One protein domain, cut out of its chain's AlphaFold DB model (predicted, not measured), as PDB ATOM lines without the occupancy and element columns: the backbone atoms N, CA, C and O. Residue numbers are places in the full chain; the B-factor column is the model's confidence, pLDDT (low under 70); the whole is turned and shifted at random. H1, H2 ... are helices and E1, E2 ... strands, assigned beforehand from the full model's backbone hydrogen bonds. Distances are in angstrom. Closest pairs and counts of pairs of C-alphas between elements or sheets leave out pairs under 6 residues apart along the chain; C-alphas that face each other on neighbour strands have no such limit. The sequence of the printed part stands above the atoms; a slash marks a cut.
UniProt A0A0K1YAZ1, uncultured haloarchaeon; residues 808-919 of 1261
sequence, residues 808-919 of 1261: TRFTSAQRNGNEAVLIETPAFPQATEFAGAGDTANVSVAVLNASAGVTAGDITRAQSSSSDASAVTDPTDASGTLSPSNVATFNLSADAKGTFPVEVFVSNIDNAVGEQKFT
ATOM      1  N   THR A 808      21.277  13.777 -37.556       59.12
ATOM      2  CA  THR A 808      21.039  13.275 -36.191       59.12
ATOM      3  C   THR A 808      22.294  13.290 -35.309       59.12
ATOM      4  O   THR A 808      22.198  13.607 -34.123       59.12
ATOM      5  N   ARG A 809      23.472  13.006 -35.878       64.62
ATOM      6  CA  ARG A 809      24.763  12.869 -35.179       64.62
ATOM      7  C   ARG A 809      25.538  14.176 -35.048       64.62
ATOM      8  O   ARG A 809      26.207  14.385 -34.038       64.62
ATOM      9  N   PHE A 810      25.441  15.072 -36.032       78.06
ATOM     10  CA  PHE A 810      26.118  16.373 -35.990       78.06
ATOM     11  C   PHE A 810      25.127  17.508 -35.776       78.06
ATOM     12  O   PHE A 810      24.000  17.494 -36.259       78.06
ATOM     13  N   THR A 811      25.535  18.546 -35.057       82.62
ATOM     14  CA  THR A 811      24.694  19.728 -34.877       82.62
ATOM     15  C   THR A 811      24.628  20.543 -36.173       82.62
ATOM     16  O   THR A 811      25.533  20.521 -37.012       82.62
ATOM     17  N   SER A 812      23.593  21.375 -36.326       79.75
ATOM     18  CA  SER A 812      23.554  22.358 -37.418       79.75
ATOM     19  C   SER A 812      24.757  23.316 -37.390       79.75
ATOM     20  O   SER A 812      25.082  23.901 -38.419       79.75
ATOM     21  N   ALA A 813      25.421  23.518 -36.245       80.38
ATOM     22  CA  ALA A 813      26.640  24.325 -36.168       80.38
ATOM     23  C   ALA A 813      27.843  23.591 -36.782       80.38
ATOM     24  O   ALA A 813      28.568  24.193 -37.576       80.38
ATOM     25  N   GLN A 814      27.983  22.293 -36.503       82.56
ATOM     26  CA  GLN A 814      29.008  21.414 -37.072       82.56
ATOM     27  C   GLN A 814      28.866  21.254 -38.590       82.56
ATOM     28  O   GLN A 814      29.825  21.485 -39.327       82.56
ATOM     29  N   ARG A 815      27.651  20.979 -39.088       80.25
ATOM     30  CA  ARG A 815      27.384  20.867 -40.538       80.25
ATOM     31  C   ARG A 815      27.669  22.163 -41.302       80.25
ATOM     32  O   ARG A 815      28.196  22.141 -42.407       80.25
ATOM     33  N   ASN A 816      27.370  23.313 -40.695       80.12
ATOM     34  CA  ASN A 816      27.644  24.618 -41.303       80.12
ATOM     35  C   ASN A 816      29.122  25.045 -41.199       80.12
ATOM     36  O   ASN A 816      29.476  26.093 -41.741       80.12
ATOM     37  N   GLY A 817      29.980  24.272 -40.517       76.06
ATOM     38  CA  GLY A 817      31.379  24.614 -40.242       76.06
ATOM     39  C   GLY A 817      31.570  25.778 -39.271       76.06
ATOM     40  O   GLY A 817      32.619  26.415 -39.288       76.06
ATOM     41  N   ASN A 818      30.562  26.075 -38.445       80.12
ATOM     42  CA  ASN A 818      30.673  27.038 -37.345       80.12
ATOM     43  C   ASN A 818      31.284  26.404 -36.081       80.12
ATOM     44  O   ASN A 818      31.704  27.123 -35.177       80.12
ATOM     45  N   GLU A 819      31.327  25.074 -36.033       83.25
ATOM     46  CA  GLU A 819      31.897  24.249 -34.971       83.25
ATOM     47  C   GLU A 819      32.681  23.107 -35.633       83.25
ATOM     48  O   GLU A 819      32.275  22.605 -36.686       83.25
ATOM     49  N   ALA A 820      33.823  22.723 -35.064       79.62
ATOM     50  CA  ALA A 820      34.571  21.574 -35.565       79.62
ATOM     51  C   ALA A 820      33.875  20.255 -35.194       79.62
ATOM     52  O   ALA A 820      33.079  20.181 -34.259       79.62
ATOM     53  N   VAL A 821      34.203  19.193 -35.917       80.38
ATOM     54  CA  VAL A 821      33.766  17.838 -35.599       80.38
ATOM     55  C   VAL A 821      34.973  17.065 -35.092       80.38
ATOM     56  O   VAL A 821      35.979  16.955 -35.796       80.38
ATOM     57  N   LEU A 822      34.880  16.545 -33.864       77.12
ATOM     58  CA  LEU A 822      35.749  15.445 -33.461       77.12
ATOM     59  C   LEU A 822      35.251  14.198 -34.176       77.12
ATOM     60  O   LEU A 822      34.129  13.751 -33.947       77.12
ATOM     61  N   ILE A 823      36.099  13.670 -35.043       72.06
ATOM     62  CA  ILE A 823      35.936  12.353 -35.625       72.06
ATOM     63  C   ILE A 823      36.891  11.468 -34.832       72.06
ATOM     64  O   ILE A 823      38.101  11.468 -35.069       72.06
ATOM     65  N   GLU A 824      36.366  10.762 -33.833       63.72
ATOM     66  CA  GLU A 824      37.123   9.659 -33.246       63.72
ATOM     67  C   GLU A 824      37.459   8.684 -34.377       63.72
ATOM     68  O   GLU A 824      36.576   8.204 -35.090       63.72
ATOM     69  N   THR A 825      38.754   8.488 -34.612       55.66
ATOM     70  CA  THR A 825      39.253   7.589 -35.646       55.66
ATOM     71  C   THR A 825      39.332   6.185 -35.055       55.66
ATOM     72  O   THR A 825      40.242   5.950 -34.263       55.66
ATOM     73  N   PRO A 826      38.566   5.200 -35.553       51.06
ATOM     74  CA  PRO A 826      37.100   5.068 -35.514       51.06
ATOM     75  C   PRO A 826      36.536   4.959 -34.073       51.06
ATOM     76  O   PRO A 826      37.273   5.056 -33.100       51.06
ATOM     77  N   ALA A 827      35.223   4.746 -33.953       47.91
ATOM     78  CA  ALA A 827      34.379   4.849 -32.752       47.91
ATOM     79  C   ALA A 827      34.731   3.992 -31.509       47.91
ATOM     80  O   ALA A 827      33.949   3.990 -30.562       47.91
ATOM     81  N   PHE A 828      35.854   3.270 -31.468       56.59
ATOM     82  CA  PHE A 828      36.200   2.383 -30.351       56.59
ATOM     83  C   PHE A 828      37.719   2.245 -30.190       56.59
ATOM     84  O   PHE A 828      38.444   2.340 -31.186       56.59
ATOM     85  N   PRO A 829      38.219   2.003 -28.961       54.78
ATOM     86  CA  PRO A 829      39.648   1.933 -28.694       54.78
ATOM     87  C   PRO A 829      40.316   0.875 -29.567       54.78
ATOM     88  O   PRO A 829      40.082  -0.327 -29.433       54.78
ATOM     89  N   GLN A 830      41.172   1.347 -30.470       56.31
ATOM     90  CA  GLN A 830      42.029   0.505 -31.294       56.31
ATOM     91  C   GLN A 830      42.967  -0.318 -30.397       56.31
ATOM     92  O   GLN A 830      43.224   0.028 -29.239       56.31
ATOM     93  N   ALA A 831      43.562  -1.382 -30.948       55.19
ATOM     94  CA  ALA A 831      44.497  -2.256 -30.230       55.19
ATOM     95  C   ALA A 831      45.648  -1.511 -29.517       55.19
ATOM     96  O   ALA A 831      46.266  -2.087 -28.632       55.19
ATOM     97  N   THR A 832      45.922  -0.249 -29.863       55.09
ATOM     98  CA  THR A 832      46.992   0.591 -29.308       55.09
ATOM     99  C   THR A 832      46.544   1.649 -28.288       55.09
ATOM    100  O   THR A 832      47.387   2.401 -27.801       55.09
ATOM    101  N   GLU A 833      45.252   1.754 -27.958       59.31
ATOM    102  CA  GLU A 833      44.737   2.778 -27.033       59.31
ATOM    103  C   GLU A 833      44.732   2.277 -25.587       59.31
ATOM    104  O   GLU A 833      43.724   1.815 -25.053       59.31
ATOM    105  N   PHE A 834      45.897   2.325 -24.947       63.41
ATOM    106  CA  PHE A 834      46.054   1.929 -23.550       63.41
ATOM    107  C   PHE A 834      46.073   3.154 -22.630       63.41
ATOM    108  O   PHE A 834      46.597   4.212 -22.974       63.41
ATOM    109  N   ALA A 835      45.516   3.018 -21.427       57.47
ATOM    110  CA  ALA A 835      45.831   3.933 -20.336       57.47
ATOM    111  C   ALA A 835      47.183   3.532 -19.721       57.47
ATOM    112  O   ALA A 835      47.288   2.496 -19.063       57.47
ATOM    113  N   GLY A 836      48.221   4.342 -19.930       63.22
ATOM    114  CA  GLY A 836      49.589   3.972 -19.579       63.22
ATOM    115  C   GLY A 836      50.630   4.996 -20.027       63.22
ATOM    116  O   GLY A 836      50.400   5.847 -20.885       63.22
ATOM    117  N   ALA A 837      51.813   4.951 -19.409       58.12
ATOM    118  CA  ALA A 837      52.887   5.887 -19.716       58.12
ATOM    119  C   ALA A 837      53.501   5.599 -21.100       58.12
ATOM    120  O   ALA A 837      54.456   4.828 -21.201       58.12
ATOM    121  N   GLY A 838      53.013   6.288 -22.134       62.34
ATOM    122  CA  GLY A 838      53.537   6.213 -23.504       62.34
ATOM    123  C   GLY A 838      52.503   5.858 -24.571       62.34
ATOM    124  O   GLY A 838      52.841   5.922 -25.751       62.34
ATOM    125  N   ASP A 839      51.275   5.542 -24.167       68.19
ATOM    126  CA  ASP A 839      50.212   5.096 -25.061       68.19
ATOM    127  C   ASP A 839      49.360   6.272 -25.540       68.19
ATOM    128  O   ASP A 839      49.158   7.253 -24.813       68.19
ATOM    129  N   THR A 840      48.911   6.213 -26.798       66.69
ATOM    130  CA  THR A 840      48.200   7.329 -27.430       66.69
ATOM    131  C   THR A 840      46.986   6.894 -28.236       66.69
ATOM    132  O   THR A 840      47.125   6.045 -29.111       66.69
ATOM    133  N   ALA A 841      45.848   7.544 -28.002       71.12
ATOM    134  CA  ALA A 841      44.659   7.507 -28.848       71.12
ATOM    135  C   ALA A 841      44.737   8.587 -29.935       71.12
ATOM    136  O   ALA A 841      45.142   9.720 -29.649       71.12
ATOM    137  N   ASN A 842      44.368   8.250 -31.173       71.50
ATOM    138  CA  ASN A 842      44.407   9.186 -32.300       71.50
ATOM    139  C   ASN A 842      43.034   9.838 -32.497       71.50
ATOM    140  O   ASN A 842      42.112   9.224 -33.028       71.50
ATOM    141  N   VAL A 843      42.915  11.117 -32.155       72.38
ATOM    142  CA  VAL A 843      41.705  11.909 -32.399       72.38
ATOM    143  C   VAL A 843      41.870  12.699 -33.680       72.38
ATOM    144  O   VAL A 843      42.741  13.568 -33.760       72.38
ATOM    145  N   SER A 844      41.022  12.439 -34.670       79.00
ATOM    146  CA  SER A 844      40.962  13.245 -35.885       79.00
ATOM    147  C   SER A 844      39.926  14.355 -35.730       79.00
ATOM    148  O   SER A 844      38.874  14.204 -35.118       79.00
ATOM    149  N   VAL A 845      40.240  15.532 -36.250       75.75
ATOM    150  CA  VAL A 845      39.376  16.708 -36.177       75.75
ATOM    151  C   VAL A 845      39.178  17.204 -37.588       75.75
ATOM    152  O   VAL A 845      40.160  17.492 -38.268       75.75
ATOM    153  N   ALA A 846      37.923  17.333 -38.000       79.50
ATOM    154  CA  ALA A 846      37.550  17.845 -39.308       79.50
ATOM    155  C   ALA A 846      36.611  19.048 -39.177       79.50
ATOM    156  O   ALA A 846      35.893  19.209 -38.189       79.50
ATOM    157  N   VAL A 847      36.581  19.890 -40.205       76.50
ATOM    158  CA  VAL A 847      35.529  20.899 -40.382       76.50
ATOM    159  C   VAL A 847      34.732  20.511 -41.617       76.50
ATOM    160  O   VAL A 847      35.251  20.558 -42.721       76.50
ATOM    161  N   LEU A 848      33.466  20.129 -41.462       77.06
ATOM    162  CA  LEU A 848      32.700  19.541 -42.572       77.06
ATOM    163  C   LEU A 848      32.407  20.533 -43.716       77.06
ATOM    164  O   LEU A 848      32.151  20.123 -44.841       77.06
ATOM    165  N   ASN A 849      32.492  21.847 -43.467       77.75
ATOM    166  CA  ASN A 849      32.274  22.871 -44.490       77.75
ATOM    167  C   ASN A 849      33.596  23.475 -44.994       77.75
ATOM    168  O   ASN A 849      34.195  24.334 -44.339       77.75
ATOM    169  N   ALA A 850      34.000  23.112 -46.213       67.50
ATOM    170  CA  ALA A 850      35.181  23.670 -46.879       67.50
ATOM    171  C   ALA A 850      35.122  25.206 -47.062       67.50
ATOM    172  O   ALA A 850      36.156  25.876 -47.113       67.50
ATOM    173  N   SER A 851      33.921  25.798 -47.094       71.75
ATOM    174  CA  SER A 851      33.722  27.253 -47.219       71.75
ATOM    175  C   SER A 851      33.959  28.024 -45.914       71.75
ATOM    176  O   SER A 851      33.999  29.256 -45.943       71.75
ATOM    177  N   ALA A 852      34.146  27.338 -44.778       72.25
ATOM    178  CA  ALA A 852      34.449  27.969 -43.490       72.25
ATOM    179  C   ALA A 852      35.847  28.621 -43.456       72.25
ATOM    180  O   ALA A 852      36.146  29.408 -42.559       72.25
ATOM    181  N   GLY A 853      36.707  28.326 -44.442       76.81
ATOM    182  CA  GLY A 853      38.044  28.914 -44.560       76.81
ATOM    183  C   GLY A 853      39.033  28.434 -43.493       76.81
ATOM    184  O   GLY A 853      40.080  29.059 -43.329       76.81
ATOM    185  N   VAL A 854      38.700  27.354 -42.781       72.94
ATOM    186  CA  VAL A 854      39.564  26.698 -41.797       72.94
ATOM    187  C   VAL A 854      40.513  25.755 -42.529       72.94
ATOM    188  O   VAL A 854      40.085  24.864 -43.258       72.94
ATOM    189  N   THR A 855      41.810  25.958 -42.336       76.56
ATOM    190  CA  THR A 855      42.869  25.052 -42.793       76.56
ATOM    191  C   THR A 855      43.321  24.155 -41.642       76.56
ATOM    192  O   THR A 855      43.131  24.503 -40.479       76.56
ATOM    193  N   ALA A 856      43.991  23.032 -41.922       70.06
ATOM    194  CA  ALA A 856      44.570  22.193 -40.864       70.06
ATOM    195  C   ALA A 856      45.488  22.979 -39.892       70.06
ATOM    196  O   ALA A 856      45.559  22.664 -38.708       70.06
ATOM    197  N   GLY A 857      46.134  24.059 -40.359       71.88
ATOM    198  CA  GLY A 857      46.962  24.941 -39.526       71.88
ATOM    199  C   GLY A 857      46.188  25.843 -38.554       71.88
ATOM    200  O   GLY A 857      46.790  26.404 -37.638       71.88
ATOM    201  N   ASP A 858      44.873  25.986 -38.731       78.38
ATOM    202  CA  ASP A 858      43.999  26.712 -37.806       78.38
ATOM    203  C   ASP A 858      43.586  25.846 -36.601       78.38
ATOM    204  O   ASP A 858      43.141  26.394 -35.588       78.38
ATOM    205  N   ILE A 859      43.777  24.522 -36.667       77.31
ATOM    206  CA  ILE A 859      43.540  23.580 -35.567       77.31
ATOM    207  C   ILE A 859      44.799  23.545 -34.693       77.31
ATOM    208  O   ILE A 859      45.794  22.890 -34.988       77.31
ATOM    209  N   THR A 860      44.785  24.334 -33.621       74.56
ATOM    210  CA  THR A 860      46.014  24.694 -32.895       74.56
ATOM    211  C   THR A 860      46.374  23.742 -31.764       74.56
ATOM    212  O   THR A 860      47.547  23.661 -31.399       74.56
ATOM    213  N   ARG A 861      45.384  23.068 -31.164       77.19
ATOM    214  CA  ARG A 861      45.581  22.224 -29.980       77.19
ATOM    215  C   ARG A 861      44.363  21.345 -29.710       77.19
ATOM    216  O   ARG A 861      43.246  21.835 -29.809       77.19
ATOM    217  N   ALA A 862      44.578  20.123 -29.238       74.56
ATOM    218  CA  ALA A 862      43.582  19.345 -28.502       74.56
ATOM    219  C   ALA A 862      44.021  19.261 -27.033       74.56
ATOM    220  O   ALA A 862      45.197  19.022 -26.746       74.56
ATOM    221  N   GLN A 863      43.127  19.517 -26.081       78.25
ATOM    222  CA  GLN A 863      43.428  19.359 -24.660       78.25
ATOM    223  C   GLN A 863      42.224  18.771 -23.933       78.25
ATOM    224  O   GLN A 863      41.109  19.254 -24.097       78.25
ATOM    225  N   SER A 864      42.450  17.795 -23.053       75.31
ATOM    226  CA  SER A 864      41.413  17.458 -22.087       75.31
ATOM    227  C   SER A 864      41.213  18.601 -21.093       75.31
ATOM    228  O   SER A 864      42.170  19.254 -20.654       75.31
ATOM    229  N   SER A 865      39.956  18.843 -20.721       73.06
ATOM    230  CA  SER A 865      39.632  19.746 -19.610       73.06
ATOM    231  C   SER A 865      39.944  19.117 -18.241       73.06
ATOM    232  O   SER A 865      40.046  19.836 -17.242       73.06
ATOM    233  N   SER A 866      40.166  17.797 -18.197       71.81
ATOM    234  CA  SER A 866      40.717  17.080 -17.046       71.81
ATOM    235  C   SER A 866      42.251  17.170 -17.032       71.81
ATOM    236  O   SER A 866      42.890  17.275 -18.076       71.81
ATOM    237  N   SER A 867      42.877  17.134 -15.852       70.00
ATOM    238  CA  SER A 867      44.346  17.075 -15.736       70.00
ATOM    239  C   SER A 867      44.944  15.730 -16.152       70.00
ATOM    240  O   SER A 867      46.167  15.601 -16.147       70.00
ATOM    241  N   ASP A 868      44.093  14.757 -16.472       70.12
ATOM    242  CA  ASP A 868      44.429  13.336 -16.441       70.12
ATOM    243  C   ASP A 868      44.586  12.747 -17.856       70.12
ATOM    244  O   ASP A 868      45.098  11.638 -17.998       70.12
ATOM    245  N   ALA A 869      44.237  13.522 -18.895       73.25
ATOM    246  CA  ALA A 869      44.570  13.248 -20.291       73.25
ATOM    247  C   ALA A 869      45.309  14.441 -20.930       73.25
ATOM    248  O   ALA A 869      44.889  15.599 -20.835       73.25
ATOM    249  N   SER A 870      46.437  14.177 -21.587       71.50
ATOM    250  CA  SER A 870      47.295  15.197 -22.188       71.50
ATOM    251  C   SER A 870      47.682  14.844 -23.622       71.50
ATOM    252  O   SER A 870      48.002  13.697 -23.930       71.50
ATOM    253  N   ALA A 871      47.657  15.842 -24.511       69.00
ATOM    254  CA  ALA A 871      48.176  15.691 -25.866       69.00
ATOM    255  C   ALA A 871      49.700  15.508 -25.821       69.00
ATOM    256  O   ALA A 871      50.404  16.304 -25.193       69.00
ATOM    257  N   VAL A 872      50.199  14.460 -26.481       66.25
ATOM    258  CA  VAL A 872      51.614  14.056 -26.415       66.25
ATOM    259  C   VAL A 872      52.513  14.966 -27.260       66.25
ATOM    260  O   VAL A 872      53.669  15.198 -26.898       66.25
ATOM    261  N   THR A 873      51.982  15.561 -28.332       63.44
ATOM    262  CA  THR A 873      52.702  16.492 -29.217       63.44
ATOM    263  C   THR A 873      51.770  17.558 -29.803       63.44
ATOM    264  O   THR A 873      50.634  17.254 -30.161       63.44
ATOM    265  N   ASP A 874      52.259  18.800 -29.938       60.16
ATOM    266  CA  ASP A 874      51.620  19.817 -30.794       60.16
ATOM    267  C   ASP A 874      51.578  19.297 -32.251       60.16
ATOM    268  O   ASP A 874      52.500  18.575 -32.644       60.16
ATOM    269  N   PRO A 875      50.561  19.650 -33.063       57.56
ATOM    270  CA  PRO A 875      50.378  19.146 -34.428       57.56
ATOM    271  C   PRO A 875      51.450  19.719 -35.369       57.56
ATOM    272  O   PRO A 875      51.205  20.649 -36.134       57.56
ATOM    273  N   THR A 876      52.689  19.236 -35.285       48.78
ATOM    274  CA  THR A 876      53.789  19.761 -36.108       48.78
ATOM    275  C   THR A 876      53.872  19.139 -37.496       48.78
ATOM    276  O   THR A 876      54.591  19.687 -38.323       48.78
ATOM    277  N   ASP A 877      53.086  18.094 -37.781       49.75
ATOM    278  CA  ASP A 877      53.050  17.406 -39.078       49.75
ATOM    279  C   ASP A 877      51.605  17.173 -39.577       49.75
ATOM    280  O   ASP A 877      51.267  16.103 -40.074       49.75
ATOM    281  N   ALA A 878      50.731  18.184 -39.481       46.91
ATOM    282  CA  ALA A 878      49.460  18.193 -40.215       46.91
ATOM    283  C   ALA A 878      49.723  18.404 -41.724       46.91
ATOM    284  O   ALA A 878      49.437  19.460 -42.286       46.91
ATOM    285  N   SER A 879      50.349  17.427 -42.383       47.06
ATOM    286  CA  SER A 879      50.518  17.385 -43.837       47.06
ATOM    287  C   SER A 879      49.537  16.382 -44.440       47.06
ATOM    288  O   SER A 879      49.943  15.375 -45.013       47.06
ATOM    289  N   GLY A 880      48.239  16.632 -44.276       42.69
ATOM    290  CA  GLY A 880      47.213  15.904 -45.017       42.69
ATOM    291  C   GLY A 880      47.178  16.404 -46.460       42.69
ATOM    292  O   GLY A 880      46.851  17.563 -46.705       42.69
ATOM    293  N   THR A 881      47.551  15.551 -47.414       43.34
ATOM    294  CA  THR A 881      47.322  15.743 -48.859       43.34
ATOM    295  C   THR A 881      45.891  15.404 -49.278       43.34
ATOM    296  O   THR A 881      45.553  15.581 -50.443       43.34
ATOM    297  N   LEU A 882      45.060  14.936 -48.346       42.53
ATOM    298  CA  LEU A 882      43.657  14.635 -48.588       42.53
ATOM    299  C   LEU A 882      42.876  15.951 -48.659       42.53
ATOM    300  O   LEU A 882      42.869  16.744 -47.715       42.53
ATOM    301  N   SER A 883      42.285  16.214 -49.821       43.41
ATOM    302  CA  SER A 883      41.267  17.243 -49.975       43.41
ATOM    303  C   SER A 883      39.964  16.678 -49.388       43.41
ATOM    304  O   SER A 883      39.607  15.562 -49.749       43.41
ATOM    305  N   PRO A 884      39.255  17.402 -48.505       51.78
ATOM    306  CA  PRO A 884      39.489  18.794 -48.145       51.78
ATOM    307  C   PRO A 884      40.603  18.977 -47.094       51.78
ATOM    308  O   PRO A 884      40.747  18.221 -46.142       51.78
ATOM    309  N   SER A 885      41.385  20.051 -47.260       55.59
ATOM    310  CA  SER A 885      42.601  20.417 -46.509       55.59
ATOM    311  C   SER A 885      42.387  20.824 -45.031       55.59
ATOM    312  O   SER A 885      43.046  21.748 -44.532       55.59
ATOM    313  N   ASN A 886      41.422  20.222 -44.339       65.38
ATOM    314  CA  ASN A 886      40.903  20.659 -43.041       65.38
ATOM    315  C   ASN A 886      40.785  19.537 -41.991       65.38
ATOM    316  O   ASN A 886      40.099  19.731 -40.987       65.38
ATOM    317  N   VAL A 887      41.486  18.415 -42.189       72.50
ATOM    318  CA  VAL A 887      41.626  17.345 -41.188       72.50
ATOM    319  C   VAL A 887      42.968  17.464 -40.452       72.50
ATOM    320  O   VAL A 887      44.018  17.590 -41.084       72.50
ATOM    321  N   ALA A 888      42.948  17.418 -39.118       72.50
ATOM    322  CA  ALA A 888      44.143  17.303 -38.278       72.50
ATOM    323  C   ALA A 888      43.983  16.168 -37.260       72.50
ATOM    324  O   ALA A 888      42.943  16.067 -36.615       72.50
ATOM    325  N   THR A 889      45.023  15.355 -37.079       75.06
ATOM    326  CA  THR A 889      45.030  14.238 -36.122       75.06
ATOM    327  C   THR A 889      45.916  14.559 -34.916       75.06
ATOM    328  O   THR A 889      47.003  15.125 -35.065       75.06
ATOM    329  N   PHE A 890      45.452  14.205 -33.717       76.19
ATOM    330  CA  PHE A 890      46.126  14.417 -32.436       76.19
ATOM    331  C   PHE A 890      46.311  13.102 -31.695       76.19
ATOM    332  O   PHE A 890      45.374  12.323 -31.584       76.19
ATOM    333  N   ASN A 891      47.474  12.931 -31.072       78.06
ATOM    334  CA  ASN A 891      47.738  11.813 -30.175       78.06
ATOM    335  C   ASN A 891      47.466  12.247 -28.725       78.06
ATOM    336  O   ASN A 891      48.187  13.091 -28.175       78.06
ATOM    337  N   LEU A 892      46.434  11.682 -28.101       79.81
ATOM    338  CA  LEU A 892      46.077  11.899 -26.698       79.81
ATOM    339  C   LEU A 892      46.582  10.747 -25.832       79.81
ATOM    340  O   LEU A 892      46.372   9.598 -26.177       79.81
ATOM    341  N   SER A 893      47.187  11.045 -24.685       81.50
ATOM    342  CA  SER A 893      47.564  10.047 -23.668       81.50
ATOM    343  C   SER A 893      46.776  10.274 -22.384       81.50
ATOM    344  O   SER A 893      46.519  11.430 -22.040       81.50
ATOM    345  N   ALA A 894      46.433   9.210 -21.660       81.81
ATOM    346  CA  ALA A 894      45.817   9.287 -20.337       81.81
ATOM    347  C   ALA A 894      46.540   8.373 -19.337       81.81
ATOM    348  O   ALA A 894      46.935   7.258 -19.674       81.81
ATOM    349  N   ASP A 895      46.684   8.838 -18.093       78.31
ATOM    350  CA  ASP A 895      47.352   8.080 -17.019       78.31
ATOM    351  C   ASP A 895      46.421   7.041 -16.353       78.31
ATOM    352  O   ASP A 895      46.872   6.225 -15.544       78.31
ATOM    353  N   ALA A 896      45.116   7.086 -16.639       81.00
ATOM    354  CA  ALA A 896      44.101   6.204 -16.067       81.00
ATOM    355  C   ALA A 896      43.005   5.876 -17.090       81.00
ATOM    356  O   ALA A 896      42.710   6.687 -17.965       81.00
ATOM    357  N   LYS A 897      42.373   4.703 -16.949       84.25
ATOM    358  CA  LYS A 897      41.182   4.331 -17.727       84.25
ATOM    359  C   LYS A 897      39.990   5.225 -17.371       84.25
ATOM    360  O   LYS A 897      39.833   5.620 -16.213       84.25
ATOM    361  N   GLY A 898      39.137   5.510 -18.347       83.31
ATOM    362  CA  GLY A 898      37.938   6.329 -18.176       83.31
ATOM    363  C   GLY A 898      37.562   7.111 -19.429       83.31
ATOM    364  O   GLY A 898      38.273   7.096 -20.429       83.31
ATOM    365  N   THR A 899      36.434   7.807 -19.355       84.81
ATOM    366  CA  THR A 899      35.978   8.730 -20.395       84.81
ATOM    367  C   THR A 899      36.389  10.148 -20.019       84.81
ATOM    368  O   THR A 899      36.039  10.635 -18.939       84.81
ATOM    369  N   PHE A 900      37.147  10.810 -20.888       85.00
ATOM    370  CA  PHE A 900      37.697  12.137 -20.646       85.00
ATOM    371  C   PHE A 900      37.176  13.132 -21.682       85.00
ATOM    372  O   PHE A 900      37.312  12.893 -22.877       85.00
ATOM    373  N   PRO A 901      36.647  14.291 -21.265       84.56
ATOM    374  CA  PRO A 901      36.270  15.339 -22.205       84.56
ATOM    375  C   PRO A 901      37.518  15.919 -22.884       84.56
ATOM    376  O   PRO A 901      38.459  16.333 -22.197       84.56
ATOM    377  N   VAL A 902      37.510  15.991 -24.211       83.88
ATOM    378  CA  VAL A 902      38.541  16.561 -25.082       83.88
ATOM    379  C   VAL A 902      37.987  17.819 -25.736       83.88
ATOM    380  O   VAL A 902      37.001  17.768 -26.462       83.88
ATOM    381  N   GLU A 903      38.634  18.956 -25.497       86.94
ATOM    382  CA  GLU A 903      38.333  20.216 -26.172       86.94
ATOM    383  C   GLU A 903      39.388  20.481 -27.253       86.94
ATOM    384  O   GLU A 903      40.595  20.489 -26.978       86.94
ATOM    385  N   VAL A 904      38.940  20.714 -28.484       82.31
ATOM    386  CA  VAL A 904      39.807  21.068 -29.609       82.31
ATOM    387  C   VAL A 904      39.683  22.552 -29.921       82.31
ATOM    388  O   VAL A 904      38.599  23.084 -30.142       82.31
ATOM    389  N   PHE A 905      40.834  23.215 -29.975       84.12
ATOM    390  CA  PHE A 905      40.966  24.643 -30.205       84.12
ATOM    391  C   PHE A 905      41.200  24.931 -31.685       84.12
ATOM    392  O   PHE A 905      42.328  24.805 -32.184       84.12
ATOM    393  N   VAL A 906      40.145  25.373 -32.366       82.81
ATOM    394  CA  VAL A 906      40.198  25.790 -33.771       82.81
ATOM    395  C   VAL A 906      40.103  27.309 -33.866       82.81
ATOM    396  O   VAL A 906      39.246  27.952 -33.265       82.81
ATOM    397  N   SER A 907      41.017  27.917 -34.611       79.12
ATOM    398  CA  SER A 907      41.025  29.362 -34.808       79.12
ATOM    399  C   SER A 907      39.833  29.785 -35.670       79.12
ATOM    400  O   SER A 907      39.632  29.257 -36.758       79.12
ATOM    401  N   ASN A 908      39.110  30.815 -35.221       78.31
ATOM    402  CA  ASN A 908      38.007  31.478 -35.938       78.31
ATOM    403  C   ASN A 908      36.655  30.740 -35.981       78.31
ATOM    404  O   ASN A 908      35.728  31.285 -36.582       78.31
ATOM    405  N   ILE A 909      36.512  29.594 -35.311       82.25
ATOM    406  CA  ILE A 909      35.228  28.898 -35.096       82.25
ATOM    407  C   ILE A 909      35.095  28.457 -33.628       82.25
ATOM    408  O   ILE A 909      36.043  28.622 -32.856       82.25
ATOM    409  N   ASP A 910      33.926  27.954 -33.224       84.56
ATOM    410  CA  ASP A 910      33.723  27.467 -31.855       84.56
ATOM    411  C   ASP A 910      34.489  26.149 -31.619       84.56
ATOM    412  O   ASP A 910      34.576  25.287 -32.501       84.56
ATOM    413  N   ASN A 911      35.078  26.016 -30.425       82.81
ATOM    414  CA  ASN A 911      35.821  24.822 -30.024       82.81
ATOM    415  C   ASN A 911      34.875  23.627 -29.920       82.81
ATOM    416  O   ASN A 911      33.867  23.700 -29.217       82.81
ATOM    417  N   ALA A 912      35.249  22.514 -30.541       81.88
ATOM    418  CA  ALA A 912      34.530  21.263 -30.371       81.88
ATOM    419  C   ALA A 912      34.906  20.626 -29.030       81.88
ATOM    420  O   ALA A 912      36.091  20.543 -28.692       81.88
ATOM    421  N   VAL A 913      33.904  20.158 -28.286       82.06
ATOM    422  CA  VAL A 913      34.096  19.317 -27.101       82.06
ATOM    423  C   VAL A 913      33.529  17.940 -27.411       82.06
ATOM    424  O   VAL A 913      32.336  17.817 -27.668       82.06
ATOM    425  N   GLY A 914      34.382  16.922 -27.389       82.62
ATOM    426  CA  GLY A 914      33.979  15.518 -27.435       82.62
ATOM    427  C   GLY A 914      34.401  14.794 -26.164       82.62
ATOM    428  O   GLY A 914      35.091  15.358 -25.315       82.62
ATOM    429  N   GLU A 915      33.989  13.547 -26.020       83.69
ATOM    430  CA  GLU A 915      34.509  12.638 -25.004       83.69
ATOM    431  C   GLU A 915      35.439  11.639 -25.693       83.69
ATOM    432  O   GLU A 915      35.114  11.212 -26.786       83.69
ATOM    433  N   GLN A 916      36.576  11.308 -25.075       81.56
ATOM    434  CA  GLN A 916      37.476  10.235 -25.501       81.56
ATOM    435  C   GLN A 916      37.543   9.190 -24.398       81.56
ATOM    436  O   GLN A 916      37.878   9.508 -23.249       81.56
ATOM    437  N   LYS A 917      37.274   7.935 -24.741       82.81
ATOM    438  CA  LYS A 917      37.389   6.812 -23.810       82.81
ATOM    439  C   LYS A 917      38.774   6.174 -23.899       82.81
ATOM    440  O   LYS A 917      39.269   5.914 -24.985       82.81
ATOM    441  N   PHE A 918      39.387   5.915 -22.747       80.94
ATOM    442  CA  PHE A 918      40.596   5.102 -22.609       80.94
ATOM    443  C   PHE A 918      40.244   3.850 -21.813       80.94
ATOM    444  O   PHE A 918      39.729   3.950 -20.692       80.94
ATOM    445  N   THR A 919      40.524   2.677 -22.371       82.81
ATOM    446  CA  THR A 919      40.273   1.388 -21.718       82.81
ATOM    447  C   THR A 919      41.550   0.814 -21.104       82.81
ATOM    448  O   THR A 919      42.656   1.329 -21.302       82.81
TER     449      THR A 919
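AT A GLANCE: This is residues 808 to 919 of the 1261 residues of a protein of uncultured haloarchaeon (UniProt A0A0K1YAZ1). A four-strand sheet, E1, E2, E5 and E4, strongly twisted and curled, closes with a three-strand sheet, E3, E6 and E7, into a small flattened barrel. The ring is only loosely closed: E1 comes close to E7 on one side and E4 to E3 on the other, but neither pair are neighbours in a sheet. The short helix H1 sits off one end, beside the beginning of E1. The printed part has 112 residues, with elements in the order H1 E1 E2 E3 E4 E5 E6 E7; both sheets are antiparallel, of orders E1 - E2 - E5 - E4 and E3 - E6 - E7. The class is mostly strand, though only 46 residues are in named elements, and the whole is compact, with a radius of gyration of the C-alphas of 13.5 A and spans of 39 by 31 by 24 A.

IN THESE COORDINATES: In the larger sheet, E1 is residues 821 to 824, E2 is 841 to 846 with 16.3 A from first to last C-alpha, E5 is 888 to 894 with 19.7 A, and E4 is 869 to 871. C-alpha 821 stands at (33.766, 17.838, -35.599). In the other sheet, E3 is residues 859 to 864, 15.0 A long; E6 is 898 to 906, 25.0 A; and E7 is 912 to 918, 18.9 A, ending with C-alpha 918 at (40.596, 5.102, -22.609). H1 is residues 812 to 815, beginning at C-alpha 812 (23.554, 22.358, -37.418).

HOW THE PARTS SIT: E1 and E2 form a hairpin, with N 823 and O 844 at 2.8 A. E2 and E5 are antiparallel at 148 degrees, with N 843 and O 890 at 2.8 A. E5 is staggered: residues 888 to 892 pair with E2, and 892 to 894 with E4. E4 and E5 are a hairpin, with N 870 and O 893 at 2.8 A. In the other sheet, N 863 of E3 and O 903 of E6 are 2.9 A apart, and in the hairpin E6 and E7, N 902 and O 914 are 2.7 A apart. Between the sheets, the closest C-alphas of E1 and E7 are those of Leu 822 and Gly 914, 6.3 A; of E3 and E4, those of Gln 863 and Ala 871, 6.1 A. H1 only grazes the larger sheet with residues 813 to 815. H1 is too short for an O i to N i+4 pair, and its one O i to N i+3 pair is not within range.

THE WHOLE: The C-alphas farthest apart, those of Ala 837 and Ser 851, are 39.8 A apart. The printed part has no cut. The links E1 to E2, E2 to E3 and E4 to E5 are long. The mean pLDDT of the printed part is 71.4; it is under 70 at residues 808 to 809, 824 to 840, 850 and 871 to 886.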